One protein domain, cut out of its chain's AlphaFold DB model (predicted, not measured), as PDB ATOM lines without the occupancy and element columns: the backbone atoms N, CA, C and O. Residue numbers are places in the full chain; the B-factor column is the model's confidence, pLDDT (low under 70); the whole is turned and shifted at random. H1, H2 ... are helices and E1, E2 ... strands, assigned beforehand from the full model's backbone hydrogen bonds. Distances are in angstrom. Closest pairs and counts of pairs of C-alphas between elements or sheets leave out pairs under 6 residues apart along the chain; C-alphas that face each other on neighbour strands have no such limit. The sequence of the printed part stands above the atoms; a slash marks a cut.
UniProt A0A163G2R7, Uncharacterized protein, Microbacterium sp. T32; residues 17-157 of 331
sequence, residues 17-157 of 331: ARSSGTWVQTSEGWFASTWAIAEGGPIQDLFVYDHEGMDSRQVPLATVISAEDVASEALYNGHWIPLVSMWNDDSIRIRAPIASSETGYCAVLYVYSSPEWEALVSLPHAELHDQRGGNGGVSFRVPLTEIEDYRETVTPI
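What this domain is: This is residues 17 to 157 of the 331 residues of an uncharacterized protein of Microbacterium sp. T32 (UniProt A0A163G2R7). A long, strongly twisted sheet has E5 as its spine, with E9 beside it; near one end E1 and E2 form a hairpin with the small E3 and E4 hairpin packed near it, and near the other end E6, E7 and E8 turn away, with the short helix H1 at the far tip. The printed part has 141 residues, with nine named strands and one named helix in the order E1 E2 E3 E4 E5 E6 E7 H1 E8 E9. It is mostly strand, though under half of the residues are in named elements. The seven-strand sheet is branched and antiparallel, as is the E3 and E4 sheet. The whole is compact, with a radius of gyration of the C-alphas of 15.7 A, yet elongated, spanning 48 by 31 by 27 A.

Where its parts are: Find C-alpha 64 at (-13.118, 5.144, -17.968); from there E5 runs 33.7 A to residue 76 and bends by 53 degrees at residue 69. E6, residues 79 to 88, is 22.8 A long and bends by 76 degrees at residue 84. E7 is residues 105 to 112, 23.4 A, and E8 residues 137 to 143, 20.1 A. E9, residues 149 to 156, runs 22.6 A to C-alpha 156 at (-3.769, 5.704, -8.879). E1 is residues 21 to 26, E2 29 to 32, E3 47 to 49, E4 56 to 58, and H1 117 to 121.

How they stand to each other: Start at E5: E1 and E6 lie on one side of it, E9 on the other side. Look for N 23 and O 68, 2.7 A, between E1 and E5, and N 71 and O 153, 2.9 A, between E5 and E9. E5, E6 and E7 form a meander, each strand the antiparallel neighbour of the one before; N 74 and O 81 are 2.9 A apart, N 106 and O 87 2.8 A. E8 is an edge strand beside E7, with N 109 and O 140 at 2.9 A. In the hairpin E1 and E2, N 24 and O 31 are 2.8 A apart; in the hairpin E3 and E4, N 48 and O 57 are 3.0 A apart. The closest C-alphas of E2 and E3, Ala 32 and Val 48, are 5.6 A apart. H1, with its O i to N i+4 pair within hydrogen-bond range, is on the branched sheet at a height of 8.6 A.

The domain as a whole: The C-alphas farthest apart, Ala 62 and Glu 118, are 48.3 A apart. The printed part has no cut. The long links are E2 to E3, E6 to E7 and H1 to E8. Confidence is under 70 in 44 residues, among them 35 to 46 and 124 to 138.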
ATOM      1  N   ALA A  17      -1.386 -11.735 -12.554       88.44
ATOM      2  CA  ALA A  17      -0.255 -10.908 -12.929       88.44
ATOM      3  C   ALA A  17      -0.662  -9.854 -13.963       88.44
ATOM      4  O   ALA A  17      -1.360 -10.140 -14.940       88.44
ATOM      5  N   ARG A  18      -0.172  -8.630 -13.767       89.81
ATOM      6  CA  ARG A  18      -0.188  -7.543 -14.749       89.81
ATOM      7  C   ARG A  18       1.248  -7.112 -15.011       89.81
ATOM      8  O   ARG A  18       2.095  -7.198 -14.130       89.81
ATOM      9  N   SER A  19       1.535  -6.653 -16.227       86.75
ATOM     10  CA  SER A  19       2.819  -6.010 -16.514       86.75
ATOM     11  C   SER A  19       2.864  -4.584 -16.006       86.75
ATOM     12  O   SER A  19       1.848  -3.890 -16.070       86.75
ATOM     13  N   SER A  20       4.060  -4.126 -15.637       83.88
ATOM     14  CA  SER A  20       4.278  -2.725 -15.294       83.88
ATOM     15  C   SER A  20       3.826  -1.781 -16.416       83.88
ATOM     16  O   SER A  20       3.987  -2.083 -17.606       83.88
ATOM     17  N   GLY A  21       3.291  -0.627 -16.030       80.25
ATOM     18  CA  GLY A  21       2.810   0.437 -16.904       80.25
ATOM     19  C   GLY A  21       1.419   0.929 -16.519       80.25
ATOM     20  O   GLY A  21       0.849   0.538 -15.503       80.25
ATOM     21  N   THR A  22       0.853   1.777 -17.373       83.44
ATOM     22  CA  THR A  22      -0.458   2.374 -17.131       83.44
ATOM     23  C   THR A  22      -1.597   1.441 -17.544       83.44
ATOM     24  O   THR A  22      -1.667   0.997 -18.692       83.44
ATOM     25  N   TRP A  23      -2.532   1.207 -16.629       84.81
ATOM     26  CA  TRP A  23      -3.742   0.412 -16.802       84.81
ATOM     27  C   TRP A  23      -4.988   1.278 -16.680       84.81
ATOM     28  O   TRP A  23      -5.037   2.218 -15.896       84.81
ATOM     29  N   VAL A  24      -6.014   0.945 -17.454       81.38
ATOM     30  CA  VAL A  24      -7.288   1.658 -17.533       81.38
ATOM     31  C   VAL A  24      -8.410   0.664 -17.286       81.38
ATOM     32  O   VAL A  24      -8.508  -0.355 -17.970       81.38
ATOM     33  N   GLN A  25      -9.292   0.983 -16.349       81.31
ATOM     34  CA  GLN A  25     -10.512   0.232 -16.105       81.31
ATOM     35  C   GLN A  25     -11.678   0.853 -16.867       81.31
ATOM     36  O   GLN A  25     -11.951   2.050 -16.760       81.31
ATOM     37  N   THR A  26     -12.429   0.019 -17.574       77.81
ATOM     38  CA  THR A  26     -13.739   0.360 -18.134       77.81
ATOM     39  C   THR A  26     -14.783  -0.644 -17.643       77.81
ATOM     40  O   THR A  26     -14.457  -1.583 -16.915       77.81
ATOM     41  N   SER A  27     -16.047  -0.489 -18.043       74.44
ATOM     42  CA  SER A  27     -17.089  -1.485 -17.752       74.44
ATOM     43  C   SER A  27     -16.821  -2.857 -18.380       74.44
ATOM     44  O   SER A  27     -17.419  -3.840 -17.955       74.44
ATOM     45  N   GLU A  28     -15.960  -2.917 -19.397       80.44
ATOM     46  CA  GLU A  28     -15.595  -4.148 -20.105       80.44
ATOM     47  C   GLU A  28     -14.433  -4.888 -19.425       80.44
ATOM     48  O   GLU A  28     -14.249  -6.075 -19.664       80.44
ATOM     49  N   GLY A  29     -13.668  -4.215 -18.556       82.12
ATOM     50  CA  GLY A  29     -12.523  -4.806 -17.864       82.12
ATOM     51  C   GLY A  29     -11.326  -3.864 -17.749       82.12
ATOM     52  O   GLY A  29     -11.450  -2.646 -17.898       82.12
ATOM     53  N   TRP A  30     -10.162  -4.452 -17.467       84.81
ATOM     54  CA  TRP A  30      -8.873  -3.763 -17.376       84.81
ATOM     55  C   TRP A  30      -8.085  -3.882 -18.678       84.81
ATOM     56  O   TRP A  30      -7.974  -4.972 -19.240       84.81
ATOM     57  N   PHE A  31      -7.497  -2.770 -19.112       86.44
ATOM     58  CA  PHE A  31      -6.744  -2.670 -20.357       86.44
ATOM     59  C   PHE A  31      -5.437  -1.911 -20.144       86.44
ATOM     60  O   PHE A  31      -5.422  -0.889 -19.459       86.44
ATOM     61  N   ALA A  32      -4.348  -2.370 -20.756       85.62
ATOM     62  CA  ALA A  32      -3.104  -1.609 -20.766       85.62
ATOM     63  C   ALA A  32      -3.220  -0.411 -21.725       85.62
ATOM     64  O   ALA A  32      -3.623  -0.556 -22.883       85.62
ATOM     65  N   SER A  33      -2.830   0.772 -21.257       81.94
ATOM     66  CA  SER A  33      -2.703   1.966 -22.091       81.94
ATOM     67  C   SER A  33      -1.540   1.807 -23.068       81.94
ATOM     68  O   SER A  33      -0.511   1.203 -22.748       81.94
ATOM     69  N   THR A  34      -1.667   2.379 -24.267       73.62
ATOM     70  CA  THR A  34      -0.554   2.386 -25.218       73.62
ATOM     71  C   THR A  34       0.616   3.205 -24.695       73.62
ATOM     72  O   THR A  34       1.766   2.834 -24.941       73.62
ATOM     73  N   TRP A  35       0.334   4.314 -24.004       66.88
ATOM     74  CA  TRP A  35       1.318   5.290 -23.529       66.88
ATOM     75  C   TRP A  35       1.175   5.510 -22.016       66.88
ATOM     76  O   TRP A  35       0.087   5.346 -21.459       66.88
ATOM     77  N   ALA A  36       2.270   5.901 -21.359       60.53
ATOM     78  CA  ALA A  36       2.226   6.306 -19.957       60.53
ATOM     79  C   ALA A  36       1.390   7.584 -19.818       60.53
ATOM     80  O   ALA A  36       1.625   8.563 -20.533       60.53
ATOM     81  N   ILE A  37       0.418   7.577 -18.910       58.94
ATOM     82  CA  ILE A  37      -0.345   8.782 -18.582       58.94
ATOM     83  C   ILE A  37       0.407   9.465 -17.449       58.94
ATOM     84  O   ILE A  37       0.521   8.913 -16.357       58.94
ATOM     85  N   ALA A  38       0.951  10.652 -17.717       45.56
ATOM     86  CA  ALA A  38       1.616  11.431 -16.681       45.56
ATOM     87  C   ALA A  38       0.654  11.669 -15.510       45.56
ATOM     88  O   ALA A  38      -0.532  11.932 -15.722       45.56
ATOM     89  N   GLU A  39       1.168  11.611 -14.283       42.19
ATOM     90  CA  GLU A  39       0.385  11.924 -13.094       42.19
ATOM     91  C   GLU A  39      -0.239  13.322 -13.240       42.19
ATOM     92  O   GLU A  39       0.448  14.332 -13.418       42.19
ATOM     93  N   GLY A  40      -1.571  13.373 -13.255       41.12
ATOM     94  CA  GLY A  40      -2.313  14.607 -13.474       41.12
ATOM     95  C   GLY A  40      -2.267  15.184 -14.896       41.12
ATOM     96  O   GLY A  40      -2.722  16.307 -15.086       41.12
ATOM     97  N   GLY A  41      -1.753  14.481 -15.902       40.12
ATOM     98  CA  GLY A  41      -1.852  14.916 -17.297       40.12
ATOM     99  C   GLY A  41      -3.299  14.876 -17.819       40.12
ATOM    100  O   GLY A  41      -4.125  14.110 -17.305       40.12
ATOM    101  N   PRO A  42      -3.646  15.668 -18.850       44.16
ATOM    102  CA  PRO A  42      -4.945  15.547 -19.486       44.16
ATOM    103  C   PRO A  42      -5.005  14.204 -20.221       44.16
ATOM    104  O   PRO A  42      -4.163  13.912 -21.067       44.16
ATOM    105  N   ILE A  43      -6.018  13.390 -19.921       52.75
ATOM    106  CA  ILE A  43      -6.304  12.185 -20.703       52.75
ATOM    107  C   ILE A  43      -6.974  12.659 -22.002       52.75
ATOM    108  O   ILE A  43      -8.194  12.722 -22.086       52.75
ATOM    109  N   GLN A  44      -6.198  13.106 -22.986       51.28
ATOM    110  CA  GLN A  44      -6.693  13.356 -24.343       51.28
ATOM    111  C   GLN A  44      -6.292  12.163 -25.208       51.28
ATOM    112  O   GLN A  44      -5.166  11.691 -25.109       51.28
ATOM    113  N   ASP A  45      -7.242  11.651 -25.993       55.62
ATOM    114  CA  ASP A  45      -7.057  10.507 -26.888       55.62
ATOM    115  C   ASP A  45      -6.475   9.256 -26.206       55.62
ATOM    116  O   ASP A  45      -5.375   8.797 -26.502       55.62
ATOM    117  N   LEU A  46      -7.241   8.683 -25.268       68.19
ATOM    118  CA  LEU A  46      -6.856   7.441 -24.604       68.19
ATOM    119  C   LEU A  46      -6.938   6.267 -25.578       68.19
ATOM    120  O   LEU A  46      -8.031   5.893 -26.002       68.19
ATOM    121  N   PHE A  47      -5.798   5.655 -25.876       74.44
ATOM    122  CA  PHE A  47      -5.737   4.401 -26.611       74.44
ATOM    123  C   PHE A  47      -5.346   3.275 -25.667       74.44
ATOM    124  O   PHE A  47      -4.359   3.371 -24.935       74.44
ATOM    125  N   VAL A  48      -6.126   2.202 -25.689       80.19
ATOM    126  CA  VAL A  48      -5.813   0.977 -24.951       80.19
ATOM    127  C   VAL A  48      -5.624  -0.159 -25.934       80.19
ATOM    128  O   VAL A  48      -6.277  -0.185 -26.984       80.19
ATOM    129  N   TYR A  49      -4.739  -1.087 -25.593       79.38
ATOM    130  CA  TYR A  49      -4.668  -2.358 -26.301       79.38
ATOM    131  C   TYR A  49      -5.937  -3.163 -26.030       79.38
ATOM    132  O   TYR A  49      -6.522  -3.063 -24.949       79.38
ATOM    133  N   ASP A  50      -6.374  -3.947 -27.007       76.88
ATOM    134  CA  ASP A  50      -7.359  -4.990 -26.746       76.88
ATOM    135  C   ASP A  50      -6.779  -6.090 -25.830       76.88
ATOM    136  O   ASP A  50      -5.602  -6.081 -25.460       76.88
ATOM    137  N   HIS A  51      -7.632  -7.014 -25.376       66.19
ATOM    138  CA  HIS A  51      -7.222  -8.025 -24.396       66.19
ATOM    139  C   HIS A  51      -6.124  -8.971 -24.919       66.19
ATOM    140  O   HIS A  51      -5.351  -9.496 -24.119       66.19
ATOM    141  N   GLU A  52      -6.028  -9.176 -26.236       57.56
ATOM    142  CA  GLU A  52      -5.238 -10.269 -26.823       57.56
ATOM    143  C   GLU A  52      -4.196  -9.829 -27.867       57.56
ATOM    144  O   GLU A  52      -3.555 -10.689 -28.470       57.56
ATOM    145  N   GLY A  53      -3.969  -8.531 -28.093       59.34
ATOM    146  CA  GLY A  53      -3.281  -8.110 -29.311       59.34
ATOM    147  C   GLY A  53      -2.377  -6.882 -29.251       59.34
ATOM    148  O   GLY A  53      -2.071  -6.274 -28.223       59.34
ATOM    149  N   MET A  54      -1.895  -6.569 -30.457       64.19
ATOM    150  CA  MET A  54      -1.119  -5.381 -30.826       64.19
ATOM    151  C   MET A  54      -2.023  -4.217 -31.246       64.19
ATOM    152  O   MET A  54      -1.540  -3.095 -31.417       64.19
ATOM    153  N   ASP A  55      -3.313  -4.493 -31.434       72.94
ATOM    154  CA  ASP A  55      -4.281  -3.520 -31.894       72.94
ATOM    155  C   ASP A  55      -4.702  -2.625 -30.734       72.94
ATOM    156  O   ASP A  55      -4.945  -3.061 -29.607       72.94
ATOM    157  N   SER A  56      -4.765  -1.330 -31.019       80.56
ATOM    158  CA  SER A  56      -5.201  -0.329 -30.059       80.56
ATOM    159  C   SER A  56      -6.501   0.298 -30.519       80.56
ATOM    160  O   SER A  56      -6.650   0.637 -31.695       80.56
ATOM    161  N   ARG A  57      -7.406   0.543 -29.580       80.94
ATOM    162  CA  ARG A  57      -8.636   1.294 -29.830       80.94
ATOM    163  C   ARG A  57      -8.681   2.543 -28.976       80.94
ATOM    164  O   ARG A  57      -8.194   2.552 -27.845       80.94
ATOM    165  N   GLN A  58      -9.327   3.576 -29.503       77.62
ATOM    166  CA  GLN A  58      -9.652   4.749 -28.709       77.62
ATOM    167  C   GLN A  58     -10.748   4.388 -27.698       77.62
ATOM    168  O   GLN A  58     -11.770   3.796 -28.055       77.62
ATOM    169  N   VAL A  59     -10.541   4.755 -26.440       70.12
ATOM    170  CA  VAL A  59     -11.507   4.598 -25.353       70.12
ATOM    171  C   VAL A  59     -12.072   5.973 -25.013       70.12
ATOM    172  O   VAL A  59     -11.315   6.870 -24.635       70.12
ATOM    173  N   PRO A  60     -13.398   6.174 -25.122       68.69
ATOM    174  CA  PRO A  60     -14.015   7.412 -24.675       68.69
ATOM    175  C   PRO A  60     -13.760   7.646 -23.181       68.69
ATOM    176  O   PRO A  60     -13.965   6.763 -22.356       68.69
ATOM    177  N   LEU A  61     -13.397   8.868 -22.794       62.59
ATOM    178  CA  LEU A  61     -13.132   9.199 -21.382       62.59
ATOM    179  C   LEU A  61     -14.326   8.921 -20.461       62.59
ATOM    180  O   LEU A  61     -14.152   8.589 -19.292       62.59
ATOM    181  N   ALA A  62     -15.544   9.027 -20.997       59.78
ATOM    182  CA  ALA A  62     -16.778   8.748 -20.270       59.78
ATOM    183  C   ALA A  62     -16.966   7.262 -19.914       59.78
ATOM    184  O   ALA A  62     -17.809   6.953 -19.079       59.78
ATOM    185  N   THR A  63     -16.214   6.343 -20.527       69.31
ATOM    186  CA  THR A  63     -16.258   4.908 -20.192       69.31
ATOM    187  C   THR A  63     -15.156   4.493 -19.220       69.31
ATOM    188  O   THR A  63     -15.154   3.353 -18.761       69.31
ATOM    189  N   VAL A  64     -14.219   5.395 -18.904       71.56
ATOM    190  CA  VAL A  64     -13.118   5.144 -17.968       71.56
ATOM    191  C   VAL A  64     -13.627   5.261 -16.533       71.56
ATOM    192  O   VAL A  64     -14.089   6.321 -16.105       71.56
ATOM    193  N   ILE A  65     -13.539   4.154 -15.799       68.44
ATOM    194  CA  ILE A  65     -13.909   4.041 -14.384       68.44
ATOM    195  C   ILE A  65     -12.732   4.453 -13.494       68.44
ATOM    196  O   ILE A  65     -12.926   5.165 -12.507       68.44
ATOM    197  N   SER A  66     -11.530   3.987 -13.838       70.75
ATOM    198  CA  SER A  66     -10.285   4.255 -13.120       70.75
ATOM    199  C   SER A  66      -9.076   4.055 -14.043       70.75
ATOM    200  O   SER A  66      -9.201   3.518 -15.146       70.75
ATOM    201  N   ALA A  67      -7.910   4.528 -13.614       77.56
ATOM    202  CA  ALA A  67      -6.635   4.300 -14.268       77.56
ATOM    203  C   ALA A  67      -5.529   4.351 -13.217       77.56
ATOM    204  O   ALA A  67      -5.583   5.136 -12.264       77.56
ATOM    205  N   GLU A  68      -4.547   3.494 -13.407       79.00
ATOM    206  CA  GLU A  68      -3.519   3.144 -12.443       79.00
ATOM    207  C   GLU A  68      -2.186   3.103 -13.172       79.00
ATOM    208  O   GLU A  68      -2.113   2.570 -14.278       79.00
ATOM    209  N   ASP A  69      -1.136   3.637 -12.569       78.44
ATOM    210  CA  ASP A  69       0.218   3.272 -12.939       78.44
ATOM    211  C   ASP A  69       0.641   2.114 -12.044       78.44
ATOM    212  O   ASP A  69       0.496   2.165 -10.822       78.44
ATOM    213  N   VAL A  70       1.083   1.029 -12.664       81.94
ATOM    214  CA  VAL A  70       1.400  -0.215 -11.972       81.94
ATOM    215  C   VAL A  70       2.891  -0.464 -12.118       81.94
ATOM    216  O   VAL A  70       3.404  -0.554 -13.232       81.94
ATOM    217  N   ALA A  71       3.588  -0.610 -10.996       81.69
ATOM    218  CA  ALA A  71       4.936  -1.158 -10.948       81.69
ATOM    219  C   ALA A  71       4.848  -2.592 -10.419       81.69
ATOM    220  O   ALA A  71       4.575  -2.810  -9.238       81.69
ATOM    221  N   SER A  72       5.043  -3.563 -11.303       86.25
ATOM    222  CA  SER A  72       4.915  -4.988 -11.002       86.25
ATOM    223  C   SER A  72       6.277  -5.640 -10.846       86.25
ATOM    224  O   SER A  72       7.188  -5.388 -11.634       86.25
ATOM    225  N   GLU A  73       6.392  -6.548  -9.887       89.56
ATOM    226  CA  GLU A  73       7.566  -7.385  -9.661       89.56
ATOM    227  C   GLU A  73       7.135  -8.836  -9.430       89.56
ATOM    228  O   GLU A  73       6.067  -9.113  -8.883       89.56
ATOM    229  N   ALA A  74       7.985  -9.766  -9.846       90.25
ATOM    230  CA  ALA A  74       7.789 -11.196  -9.680       90.25
ATOM    231  C   ALA A  74       8.960 -11.799  -8.905       90.25
ATOM    232  O   ALA A  74      10.110 -11.406  -9.116       90.25
ATOM    233  N   LEU A  75       8.662 -12.752  -8.026       90.38
ATOM    234  CA  LEU A  75       9.657 -13.554  -7.335       90.38
ATOM    235  C   LEU A  75      10.047 -14.737  -8.227       90.38
ATOM    236  O   LEU A  75       9.214 -15.587  -8.543       90.38
ATOM    237  N   TYR A  76      11.310 -14.778  -8.641       88.69
ATOM    238  CA  TYR A  76      11.861 -15.858  -9.456       88.69
ATOM    239  C   TYR A  76      13.209 -16.301  -8.894       88.69
ATOM    240  O   TYR A  76      14.127 -15.484  -8.777       88.69
ATOM    241  N   ASN A  77      13.329 -17.585  -8.537       87.88
ATOM    242  CA  ASN A  77      14.530 -18.167  -7.930       87.88
ATOM    243  C   ASN A  77      15.038 -17.351  -6.722       87.88
ATOM    244  O   ASN A  77      16.237 -17.117  -6.575       87.88
ATOM    245  N   GLY A  78      14.121 -16.878  -5.870       86.75
ATOM    246  CA  GLY A  78      14.447 -16.089  -4.677       86.75
ATOM    247  C   GLY A  78      14.748 -14.598  -4.898       86.75
ATOM    248  O   GLY A  78      15.042 -13.906  -3.922       86.75
ATOM    249  N   HIS A  79      14.643 -14.074  -6.126       86.25
ATOM    250  CA  HIS A  79      14.853 -12.651  -6.427       86.25
ATOM    251  C   HIS A  79      13.554 -11.958  -6.850       86.25
ATOM    252  O   HIS A  79      12.837 -12.455  -7.717       86.25
ATOM    253  N   TRP A  80      13.271 -10.785  -6.273       87.12
ATOM    254  CA  TRP A  80      12.198  -9.902  -6.741       87.12
ATOM    255  C   TRP A  80      12.691  -9.090  -7.931       87.12
ATOM    256  O   TRP A  80      13.620  -8.293  -7.800       87.12
ATOM    257  N   ILE A  81      12.076  -9.303  -9.091       85.56
ATOM    258  CA  ILE A  81      12.519  -8.712 -10.350       85.56
ATOM    259  C   ILE A  81      11.345  -7.986 -11.025       85.56
ATOM    260  O   ILE A  81      10.264  -8.570 -11.134       85.56
ATOM    261  N   PRO A  82      11.527  -6.747 -11.526       86.06
ATOM    262  CA  PRO A  82      10.480  -6.020 -12.240       86.06
ATOM    263  C   PRO A  82       9.916  -6.794 -13.430       86.06
ATOM    264  O   PRO A  82      10.654  -7.200 -14.326       86.06
ATOM    265  N   LEU A  83       8.594  -6.948 -13.471       88.56
ATOM    266  CA  LEU A  83       7.849  -7.578 -14.554       88.56
ATOM    267  C   LEU A  83       7.393  -6.500 -15.542       88.56
ATOM    268  O   LEU A  83       6.536  -5.665 -15.236       88.56
ATOM    269  N   VAL A  84       7.954  -6.512 -16.754       83.81
ATOM    270  CA  VAL A  84       7.780  -5.424 -17.741       83.81
ATOM    271  C   VAL A  84       6.880  -5.786 -18.921       83.81
ATOM    272  O   VAL A  84       6.352  -4.910 -19.612       83.81
ATOM    273  N   SER A  85       6.678  -7.077 -19.186       85.75
ATOM    274  CA  SER A  85       5.702  -7.540 -20.178       85.75
ATOM    275  C   SER A  85       5.345  -9.005 -19.985       85.75
ATOM    276  O   SER A  85       6.094  -9.739 -19.356       85.75
ATOM    277  N   MET A  86       4.220  -9.425 -20.556       88.12
ATOM    278  CA  MET A  86       3.826 -10.828 -20.665       88.12
ATOM    279  C   MET A  86       3.667 -11.183 -22.137       88.12
ATOM    280  O   MET A  86       3.337 -10.317 -22.948       88.12
ATOM    281  N   TRP A  87       3.937 -12.434 -22.481       87.75
ATOM    282  CA  TRP A  87       3.884 -12.951 -23.844       87.75
ATOM    283  C   TRP A  87       3.317 -14.367 -23.832       87.75
ATOM    284  O   TRP A  87       3.439 -15.055 -22.823       87.75
ATOM    285  N   ASN A  88       2.711 -14.803 -24.928       88.19
ATOM    286  CA  ASN A  88       2.362 -16.212 -25.119       88.19
ATOM    287  C   ASN A  88       3.519 -16.989 -25.782       88.19
ATOM    288  O   ASN A  88       4.533 -16.403 -26.180       88.19
ATOM    289  N   ASP A  89       3.376 -18.306 -25.918       84.00
ATOM    290  CA  ASP A  89       4.375 -19.181 -26.554       84.00
ATOM    291  C   ASP A  89       4.690 -18.789 -28.007       84.00
ATOM    292  O   ASP A  89       5.852 -18.827 -28.420       84.00
ATOM    293  N   ASP A  90       3.698 -18.278 -28.742       83.94
ATOM    294  CA  ASP A  90       3.857 -17.755 -30.108       83.94
ATOM    295  C   ASP A  90       4.649 -16.438 -30.172       83.94
ATOM    296  O   ASP A  90       4.855 -15.869 -31.244       83.94
ATOM    297  N   SER A  91       5.143 -15.953 -29.028       79.06
ATOM    298  CA  SER A  91       5.897 -14.706 -28.907       79.06
ATOM    299  C   SER A  91       5.078 -13.497 -29.363       79.06
ATOM    300  O   SER A  91       5.592 -12.575 -29.996       79.06
ATOM    301  N   ILE A  92       3.808 -13.467 -28.961       82.12
ATOM    302  CA  ILE A  92       2.915 -12.310 -29.047       82.12
ATOM    303  C   ILE A  92       2.802 -11.686 -27.659       82.12
ATOM    304  O   ILE A  92       2.589 -12.383 -26.666       82.12
ATOM    305  N   ARG A  93       2.958 -10.360 -27.578       81.75
ATOM    306  CA  ARG A  93       2.849  -9.626 -26.315       81.75
ATOM    307  C   ARG A  93       1.392  -9.562 -25.876       81.75
ATOM    308  O   ARG A  93       0.542  -9.099 -26.626       81.75
ATOM    309  N   ILE A  94       1.140  -9.944 -24.633       84.06
ATOM    310  CA  ILE A  94      -0.183  -9.951 -24.015       84.06
ATOM    311  C   ILE A  94      -0.354  -8.700 -23.155       84.06
ATOM    312  O   ILE A  94       0.559  -8.275 -22.439       84.06
ATOM    313  N   ARG A  95      -1.531  -8.078 -23.265       82.31
ATOM    314  CA  ARG A  95      -1.880  -6.781 -22.657       82.31
ATOM    315  C   ARG A  95      -3.118  -6.860 -21.759       82.31
ATOM    316  O   ARG A  95      -3.763  -5.847 -21.493       82.31
ATOM    317  N   ALA A  96      -3.401  -8.056 -21.257       84.06
ATOM    318  CA  ALA A  96      -4.440  -8.347 -20.279       84.06
ATOM    319  C   ALA A  96      -3.837  -8.929 -18.988       84.06
ATOM    320  O   ALA A  96      -2.712  -9.435 -19.024       84.06
ATOM    321  N   PRO A  97      -4.554  -8.862 -17.852       88.19
ATOM    322  CA  PRO A  97      -4.172  -9.578 -16.638       88.19
ATOM    323  C   PRO A  97      -4.252 -11.098 -16.850       88.19
ATOM    324  O   PRO A  97      -5.244 -11.576 -17.397       88.19
ATOM    325  N   ILE A  98      -3.245 -11.853 -16.400       89.31
ATOM    326  CA  ILE A  98      -3.154 -13.310 -16.605       89.31
ATOM    327  C   ILE A  98      -3.016 -14.024 -15.263       89.31
ATOM    328  O   ILE A  98      -2.223 -13.615 -14.416       89.31
ATOM    329  N   ALA A  99      -3.788 -15.089 -15.050       89.75
ATOM    330  CA  ALA A  99      -3.667 -15.895 -13.841       89.75
ATOM    331  C   ALA A  99      -2.370 -16.716 -13.862       89.75
ATOM    332  O   ALA A  99      -2.019 -17.299 -14.883       89.75
ATOM    333  N   SER A 100      -1.681 -16.812 -12.726       86.88
ATOM    334  CA  SER A 100      -0.389 -17.503 -12.610       86.88
ATOM    335  C   SER A 100      -0.434 -18.997 -12.937       86.88
ATOM    336  O   SER A 100       0.590 -19.599 -13.240       86.88
ATOM    337  N   SER A 101      -1.626 -19.594 -12.909       85.75
ATOM    338  CA  SER A 101      -1.868 -20.985 -13.287       85.75
ATOM    339  C   SER A 101      -1.991 -21.216 -14.796       85.75
ATOM    340  O   SER A 101      -2.051 -22.370 -15.217       85.75
ATOM    341  N   GLU A 102      -2.095 -20.162 -15.608       85.88
ATOM    342  CA  GLU A 102      -2.271 -20.286 -17.057       85.88
ATOM    343  C   GLU A 102      -0.969 -20.743 -17.728       85.88
ATOM    344  O   GLU A 102       0.074 -20.089 -17.648       85.88
ATOM    345  N   THR A 103      -1.038 -21.880 -18.416       88.88
ATOM    346  CA  THR A 103       0.074 -22.428 -19.200       88.88
ATOM    347  C   THR A 103       0.156 -21.770 -20.576       88.88
ATOM    348  O   THR A 103      -0.860 -21.352 -21.123       88.88
ATOM    349  N   GLY A 104       1.347 -21.746 -21.175       88.12
ATOM    350  CA  GLY A 104       1.565 -21.174 -22.511       88.12
ATOM    351  C   GLY A 104       1.767 -19.656 -22.524       88.12
ATOM    352  O   GLY A 104       1.726 -19.019 -23.579       88.12
ATOM    353  N   TYR A 105       1.980 -19.080 -21.336       89.81
ATOM    354  CA  TYR A 105       2.352 -17.689 -21.128       89.81
ATOM    355  C   TYR A 105       3.676 -17.591 -20.381       89.81
ATOM    356  O   TYR A 105       4.022 -18.419 -19.535       89.81
ATOM    357  N   CYS A 106       4.400 -16.519 -20.658       89.31
ATOM    358  CA  CYS A 106       5.658 -16.182 -20.021       89.31
ATOM    359  C   CYS A 106       5.695 -14.705 -19.622       89.31
ATOM    360  O   CYS A 106       5.183 -13.835 -20.334       89.31
ATOM    361  N   ALA A 107       6.354 -14.420 -18.507       89.12
ATOM    362  CA  ALA A 107       6.703 -13.076 -18.089       89.12
ATOM    363  C   ALA A 107       8.091 -12.701 -18.612       89.12
ATOM    364  O   ALA A 107       9.007 -13.521 -18.648       89.12
ATOM    365  N   VAL A 108       8.246 -11.436 -18.986       87.44
ATOM    366  CA  VAL A 108       9.544 -10.816 -19.219       87.44
ATOM    367  C   VAL A 108       9.881  -9.971 -18.006       87.44
ATOM    368  O   VAL A 108       9.218  -8.961 -17.740       87.44
ATOM    369  N   LEU A 109      10.914 -10.392 -17.288       85.62
ATOM    370  CA  LEU A 109      11.466  -9.700 -16.131       85.62
ATOM    371  C   LEU A 109      12.657  -8.852 -16.586       85.62
ATOM    372  O   LEU A 109      13.403  -9.306 -17.447       85.62
ATOM    373  N   TYR A 110      12.843  -7.632 -16.074       81.38
ATOM    374  CA  TYR A 110      13.907  -6.724 -16.528       81.38
ATOM    375  C   TYR A 110      14.609  -6.015 -15.373       81.38
ATOM    376  O   TYR A 110      13.962  -5.440 -14.501       81.38
ATOM    377  N   VAL A 111      15.941  -5.982 -15.423       70.88
ATOM    378  CA  VAL A 111      16.785  -5.307 -14.431       70.88
ATOM    379  C   VAL A 111      17.726  -4.330 -15.116       70.88
ATOM    380  O   VAL A 111      18.521  -4.708 -15.975       70.88
ATOM    381  N   TYR A 112      17.660  -3.068 -14.697       68.50
ATOM    382  CA  TYR A 112      18.684  -2.066 -14.991       68.50
ATOM    383  C   TYR A 112      19.878  -2.273 -14.052       68.50
ATOM    384  O   TYR A 112      19.660  -2.684 -12.916       68.50
ATOM    385  N   SER A 113      21.109  -2.000 -14.508       60.97
ATOM    386  CA  SER A 113      22.365  -2.177 -13.750       60.97
ATOM    387  C   SER A 113      22.181  -2.119 -12.220       60.97
ATOM    388  O   SER A 113      21.897  -1.056 -11.665       60.97
ATOM    389  N   SER A 114      22.316  -3.271 -11.559       62.78
ATOM    390  CA  SER A 114      21.999  -3.490 -10.141       62.78
ATOM    391  C   SER A 114      23.229  -4.037  -9.405       62.78
ATOM    392  O   SER A 114      24.040  -4.719 -10.032       62.78
ATOM    393  N   PRO A 115      23.390  -3.800  -8.088       67.19
ATOM    394  CA  PRO A 115      24.411  -4.473  -7.281       67.19
ATOM    395  C   PRO A 115      24.365  -6.009  -7.373       67.19
ATOM    396  O   PRO A 115      25.385  -6.663  -7.188       67.19
ATOM    397  N   GLU A 116      23.203  -6.579  -7.700       69.19
ATOM    398  CA  GLU A 116      22.984  -8.026  -7.841       69.19
ATOM    399  C   GLU A 116      23.245  -8.548  -9.266       69.19
ATOM    400  O   GLU A 116      22.875  -9.671  -9.599       69.19
ATOM    401  N   TRP A 117      23.882  -7.743 -10.125       73.44
ATOM    402  CA  TRP A 117      24.072  -8.040 -11.547       73.44
ATOM    403  C   TRP A 117      24.626  -9.442 -11.820       73.44
ATOM    404  O   TRP A 117      24.044 -10.173 -12.615       73.44
ATOM    405  N   GLU A 118      25.715  -9.833 -11.152       76.69
ATOM    406  CA  GLU A 118      26.360 -11.140 -11.356       76.69
ATOM    407  C   GLU A 118      25.454 -12.315 -10.959       76.69
ATOM    408  O   GLU A 118      25.442 -13.343 -11.636       76.69
ATOM    409  N   ALA A 119      24.653 -12.152  -9.902       76.12
ATOM    410  CA  ALA A 119      23.701 -13.169  -9.473       76.12
ATOM    411  C   ALA A 119      22.558 -13.297 -10.491       76.12
ATOM    412  O   ALA A 119      22.224 -14.399 -10.914       76.12
ATOM    413  N   LEU A 120      22.038 -12.173 -10.984       73.56
ATOM    414  CA  LEU A 120      20.926 -12.152 -11.929       73.56
ATOM    415  C   LEU A 120      21.312 -12.714 -13.302       73.56
ATOM    416  O   LEU A 120      20.580 -13.532 -13.842       73.56
ATOM    417  N   VAL A 121      22.480 -12.369 -13.856       73.81
ATOM    418  CA  VAL A 121      22.934 -12.932 -15.150       73.81
ATOM    419  C   VAL A 121      23.248 -14.428 -15.100       73.81
ATOM    420  O   VAL A 121      23.389 -15.051 -16.149       73.81
ATOM    421  N   SER A 122      23.385 -15.006 -13.905       75.38
ATOM    422  CA  SER A 122      23.622 -16.443 -13.728       75.38
ATOM    423  C   SER A 122      22.336 -17.256 -13.539       75.38
ATOM    424  O   SER A 122      22.405 -18.486 -13.470       75.38
ATOM    425  N   LEU A 123      21.168 -16.600 -13.507       76.12
ATOM    426  CA  LEU A 123      19.876 -17.281 -13.483       76.12
ATOM    427  C   LEU A 123      19.628 -18.061 -14.790       76.12
ATOM    428  O   LEU A 123      20.061 -17.637 -15.867       76.12
ATOM    429  N   PRO A 124      18.903 -19.194 -14.734       66.69
ATOM    430  CA  PRO A 124      18.479 -19.910 -15.933       66.69
ATOM    431  C   PRO A 124      17.725 -18.975 -16.896       66.69
ATOM    432  O   PRO A 124      16.857 -18.219 -16.472       66.69
ATOM    433  N   HIS A 125      18.052 -19.030 -18.193       61.12
ATOM    434  CA  HIS A 125      17.372 -18.268 -19.262       61.12
ATOM    435  C   HIS A 125      17.538 -16.734 -19.206       61.12
ATOM    436  O   HIS A 125      16.727 -15.987 -19.762       61.12
ATOM    437  N   ALA A 126      18.627 -16.269 -18.587       56.81
ATOM    438  CA  ALA A 126      19.133 -14.900 -18.660       56.81
ATOM    439  C   ALA A 126      19.598 -14.523 -20.079       56.81
ATOM    440  O   ALA A 126      20.793 -14.425 -20.355       56.81
ATOM    441  N   GLU A 127      18.668 -14.341 -21.014       53.84
ATOM    442  CA  GLU A 127      18.989 -13.942 -22.383       53.84
ATOM    443  C   GLU A 127      18.621 -12.479 -22.649       53.84
ATOM    444  O   GLU A 127      17.512 -12.010 -22.392       53.84
ATOM    445  N   LEU A 128      19.577 -11.743 -23.219       53.00
ATOM    446  CA  LEU A 128      19.392 -10.378 -23.700       53.00
ATOM    447  C   LEU A 128      18.311 -10.367 -24.805       53.00
ATOM    448  O   LEU A 128      18.597 -10.659 -25.963       53.00
ATOM    449  N   HIS A 129      17.068 -10.038 -24.448       49.31
ATOM    450  CA  HIS A 129      15.878 -10.185 -25.299       49.31
ATOM    451  C   HIS A 129      15.778  -9.115 -26.406       49.31
ATOM    452  O   HIS A 129      14.944  -9.237 -27.300       49.31
ATOM    453  N   ASP A 130      16.609  -8.059 -26.392       44.53
ATOM    454  CA  ASP A 130      16.647  -7.068 -27.478       44.53
ATOM    455  C   ASP A 130      18.035  -6.406 -27.625       44.53
ATOM    456  O   ASP A 130      18.584  -5.849 -26.671       44.53
ATOM    457  N   GLN A 131      18.596  -6.399 -28.842       36.22
ATOM    458  CA  GLN A 131      19.791  -5.623 -29.215       36.22
ATOM    459  C   GLN A 131      19.455  -4.133 -29.438       36.22
ATOM    460  O   GLN A 131      19.932  -3.493 -30.375       36.22
ATOM    461  N   ARG A 132      18.690  -3.512 -28.537       39.66
ATOM    462  CA  ARG A 132      18.770  -2.057 -28.351       39.66
ATOM    463  C   ARG A 132      19.893  -1.789 -27.365       39.66
ATOM    464  O   ARG A 132      19.650  -1.599 -26.177       39.66
ATOM    465  N   GLY A 133      21.128  -1.782 -27.864       33.00
ATOM    466  CA  GLY A 133      22.370  -1.572 -27.106       33.00
ATOM    467  C   GLY A 133      22.514  -0.227 -26.364       33.00
ATOM    468  O   GLY A 133      23.634   0.241 -26.208       33.00
ATOM    469  N   GLY A 134      21.423   0.412 -25.926       39.31
ATOM    470  CA  GLY A 134      21.405   1.708 -25.239       39.31
ATOM    471  C   GLY A 134      20.831   1.718 -23.814       39.31
ATOM    472  O   GLY A 134      21.039   2.708 -23.124       39.31
ATOM    473  N   ASN A 135      20.151   0.659 -23.342       47.06
ATOM    474  CA  ASN A 135      19.420   0.704 -22.056       47.06
ATOM    475  C   ASN A 135      20.111   0.009 -20.864       47.06
ATOM    476  O   ASN A 135      19.562   0.041 -19.770       47.06
ATOM    477  N   GLY A 136      21.283  -0.615 -21.042       56.94
ATOM    478  CA  GLY A 136      22.146  -1.043 -19.925       56.94
ATOM    479  C   GLY A 136      21.582  -2.088 -18.941       56.94
ATOM    480  O   GLY A 136      22.007  -2.096 -17.787       56.94
ATOM    481  N   GLY A 137      20.639  -2.946 -19.358       66.06
ATOM    482  CA  GLY A 137      19.985  -3.946 -18.494       66.06
ATOM    483  C   GLY A 137      19.933  -5.373 -19.059       66.06
ATOM    484  O   GLY A 137      20.348  -5.611 -20.193       66.06
ATOM    485  N   VAL A 138      19.414  -6.315 -18.261       68.31
ATOM    486  CA  VAL A 138      19.185  -7.734 -18.613       68.31
ATOM    487  C   VAL A 138      17.702  -8.055 -18.482       68.31
ATOM    488  O   VAL A 138      17.037  -7.590 -17.557       68.31
ATOM    489  N   SER A 139      17.193  -8.852 -19.417       74.12
ATOM    490  CA  SER A 139      15.828  -9.370 -19.418       74.12
ATOM    491  C   SER A 139      15.815 -10.889 -19.268       74.12
ATOM    492  O   SER A 139      16.728 -11.551 -19.744       74.12
ATOM    493  N   PHE A 140      14.749 -11.440 -18.700       78.06
ATOM    494  CA  PHE A 140      14.538 -12.879 -18.548       78.06
ATOM    495  C   PHE A 140      13.152 -13.214 -19.056       78.06
ATOM    496  O   PHE A 140      12.197 -12.550 -18.662       78.06
ATOM    497  N   ARG A 141      13.029 -14.237 -19.899       85.44
ATOM    498  CA  ARG A 141      11.730 -14.797 -20.269       85.44
ATOM    499  C   ARG A 141      11.508 -16.043 -19.423       85.44
ATOM    500  O   ARG A 141      12.234 -17.017 -19.585       85.44
ATOM    501  N   VAL A 142      10.521 -16.003 -18.534       87.81
ATOM    502  CA  VAL A 142      10.207 -17.102 -17.608       87.81
ATOM    503  C   VAL A 142       8.765 -17.553 -17.815       87.81
ATOM    504  O   VAL A 142       7.897 -16.690 -17.982       87.81
ATOM    505  N   PRO A 143       8.460 -18.861 -17.838       90.06
ATOM    506  CA  PRO A 143       7.076 -19.326 -17.821       90.06
ATOM    507  C   PRO A 143       6.328 -18.735 -16.622       90.06
ATOM    508  O   PRO A 143       6.863 -18.679 -15.517       90.06
ATOM    509  N   LEU A 144       5.087 -18.287 -16.823       88.69
ATOM    510  CA  LEU A 144       4.318 -17.650 -15.747       88.69
ATOM    511  C   LEU A 144       4.090 -18.613 -14.568       88.69
ATOM    512  O   LEU A 144       4.096 -18.197 -13.414       88.69
ATOM    513  N   THR A 145       3.986 -19.908 -14.871       89.69
ATOM    514  CA  THR A 145       3.857 -21.003 -13.903       89.69
ATOM    515  C   THR A 145       5.104 -21.238 -13.047       89.69
ATOM    516  O   THR A 145       5.027 -21.976 -12.071       89.69
ATOM    517  N   GLU A 146       6.255 -20.668 -13.418       89.31
ATOM    518  CA  GLU A 146       7.503 -20.747 -12.646       89.31
ATOM    519  C   GLU A 146       7.703 -19.546 -11.709       89.31
ATOM    520  O   GLU A 146       8.683 -19.504 -10.967       89.31
ATOM    521  N   ILE A 147       6.799 -18.561 -11.727       89.00
ATOM    522  CA  ILE A 147       6.852 -17.431 -10.799       89.00
ATOM    523  C   ILE A 147       6.344 -17.881  -9.429       89.00
ATOM    524  O   ILE A 147       5.211 -18.342  -9.292       89.00
ATOM    525  N   GLU A 148       7.186 -17.709  -8.412       89.94
ATOM    526  CA  GLU A 148       6.913 -18.140  -7.038       89.94
ATOM    527  C   GLU A 148       5.902 -17.221  -6.342       89.94
ATOM    528  O   GLU A 148       5.073 -17.683  -5.560       89.94
ATOM    529  N   ASP A 149       5.971 -15.919  -6.630       91.62
ATOM    530  CA  ASP A 149       5.116 -14.891  -6.037       91.62
ATOM    531  C   ASP A 149       5.066 -13.634  -6.925       91.62
ATOM    532  O   ASP A 149       5.925 -13.414  -7.783       91.62
ATOM    533  N   TYR A 150       4.066 -12.784  -6.718       91.25
ATOM    534  CA  TYR A 150       3.836 -11.561  -7.482       91.25
ATOM    535  C   TYR A 150       3.433 -10.420  -6.561       91.25
ATOM    536  O   TYR A 150       2.576 -10.568  -5.691       91.25
ATOM    537  N   ARG A 151       3.999  -9.240  -6.812       89.50
ATOM    538  CA  ARG A 151       3.595  -8.009  -6.141       89.50
ATOM    539  C   ARG A 151       3.434  -6.882  -7.140       89.50
ATOM    540  O   ARG A 151       4.157  -6.786  -8.128       89.50
ATOM    541  N   GLU A 152       2.519  -5.983  -6.824       87.31
ATOM    542  CA  GLU A 152       2.383  -4.716  -7.521       87.31
ATOM    543  C   GLU A 152       2.367  -3.566  -6.523       87.31
ATOM    544  O   GLU A 152       1.751  -3.643  -5.460       87.31
ATOM    545  N   THR A 153       3.052  -2.488  -6.888       78.62
ATOM    546  CA  THR A 153       2.815  -1.165  -6.327       78.62
ATOM    547  C   THR A 153       1.902  -0.438  -7.295       78.62
ATOM    548  O   THR A 153       2.259  -0.229  -8.455       78.62
ATOM    549  N   VAL A 154       0.710  -0.088  -6.827       74.31
ATOM    550  CA  VAL A 154      -0.291   0.621  -7.621       74.31
ATOM    551  C   VAL A 154      -0.258   2.088  -7.224       74.31
ATOM    552  O   VAL A 154      -0.339   2.424  -6.047       74.31
ATOM    553  N   THR A 155      -0.120   2.966  -8.208       63.38
ATOM    554  CA  THR A 155      -0.254   4.412  -8.046       63.38
ATOM    555  C   THR A 155      -1.468   4.856  -8.854       63.38
ATOM    556  O   THR A 155      -1.417   4.900 -10.085       63.38
ATOM    557  N   PRO A 156      -2.602   5.162  -8.208       63.59
ATOM    558  CA  PRO A 156      -3.769   5.704  -8.879       63.59
ATOM    559  C   PRO A 156      -3.398   6.973  -9.633       63.59
ATOM    560  O   PRO A 156      -2.875   7.934  -9.066       63.59
ATOM    561  N   ILE A 157      -3.717   7.008 -10.921       62.84
ATOM    562  CA  ILE A 157      -3.474   8.197 -11.726       62.84
ATOM    563  C   ILE A 157      -4.601   9.175 -11.406       62.84
ATOM    564  O   ILE A 157      -5.739   9.042 -11.880       62.84
TER     565      ILE A 157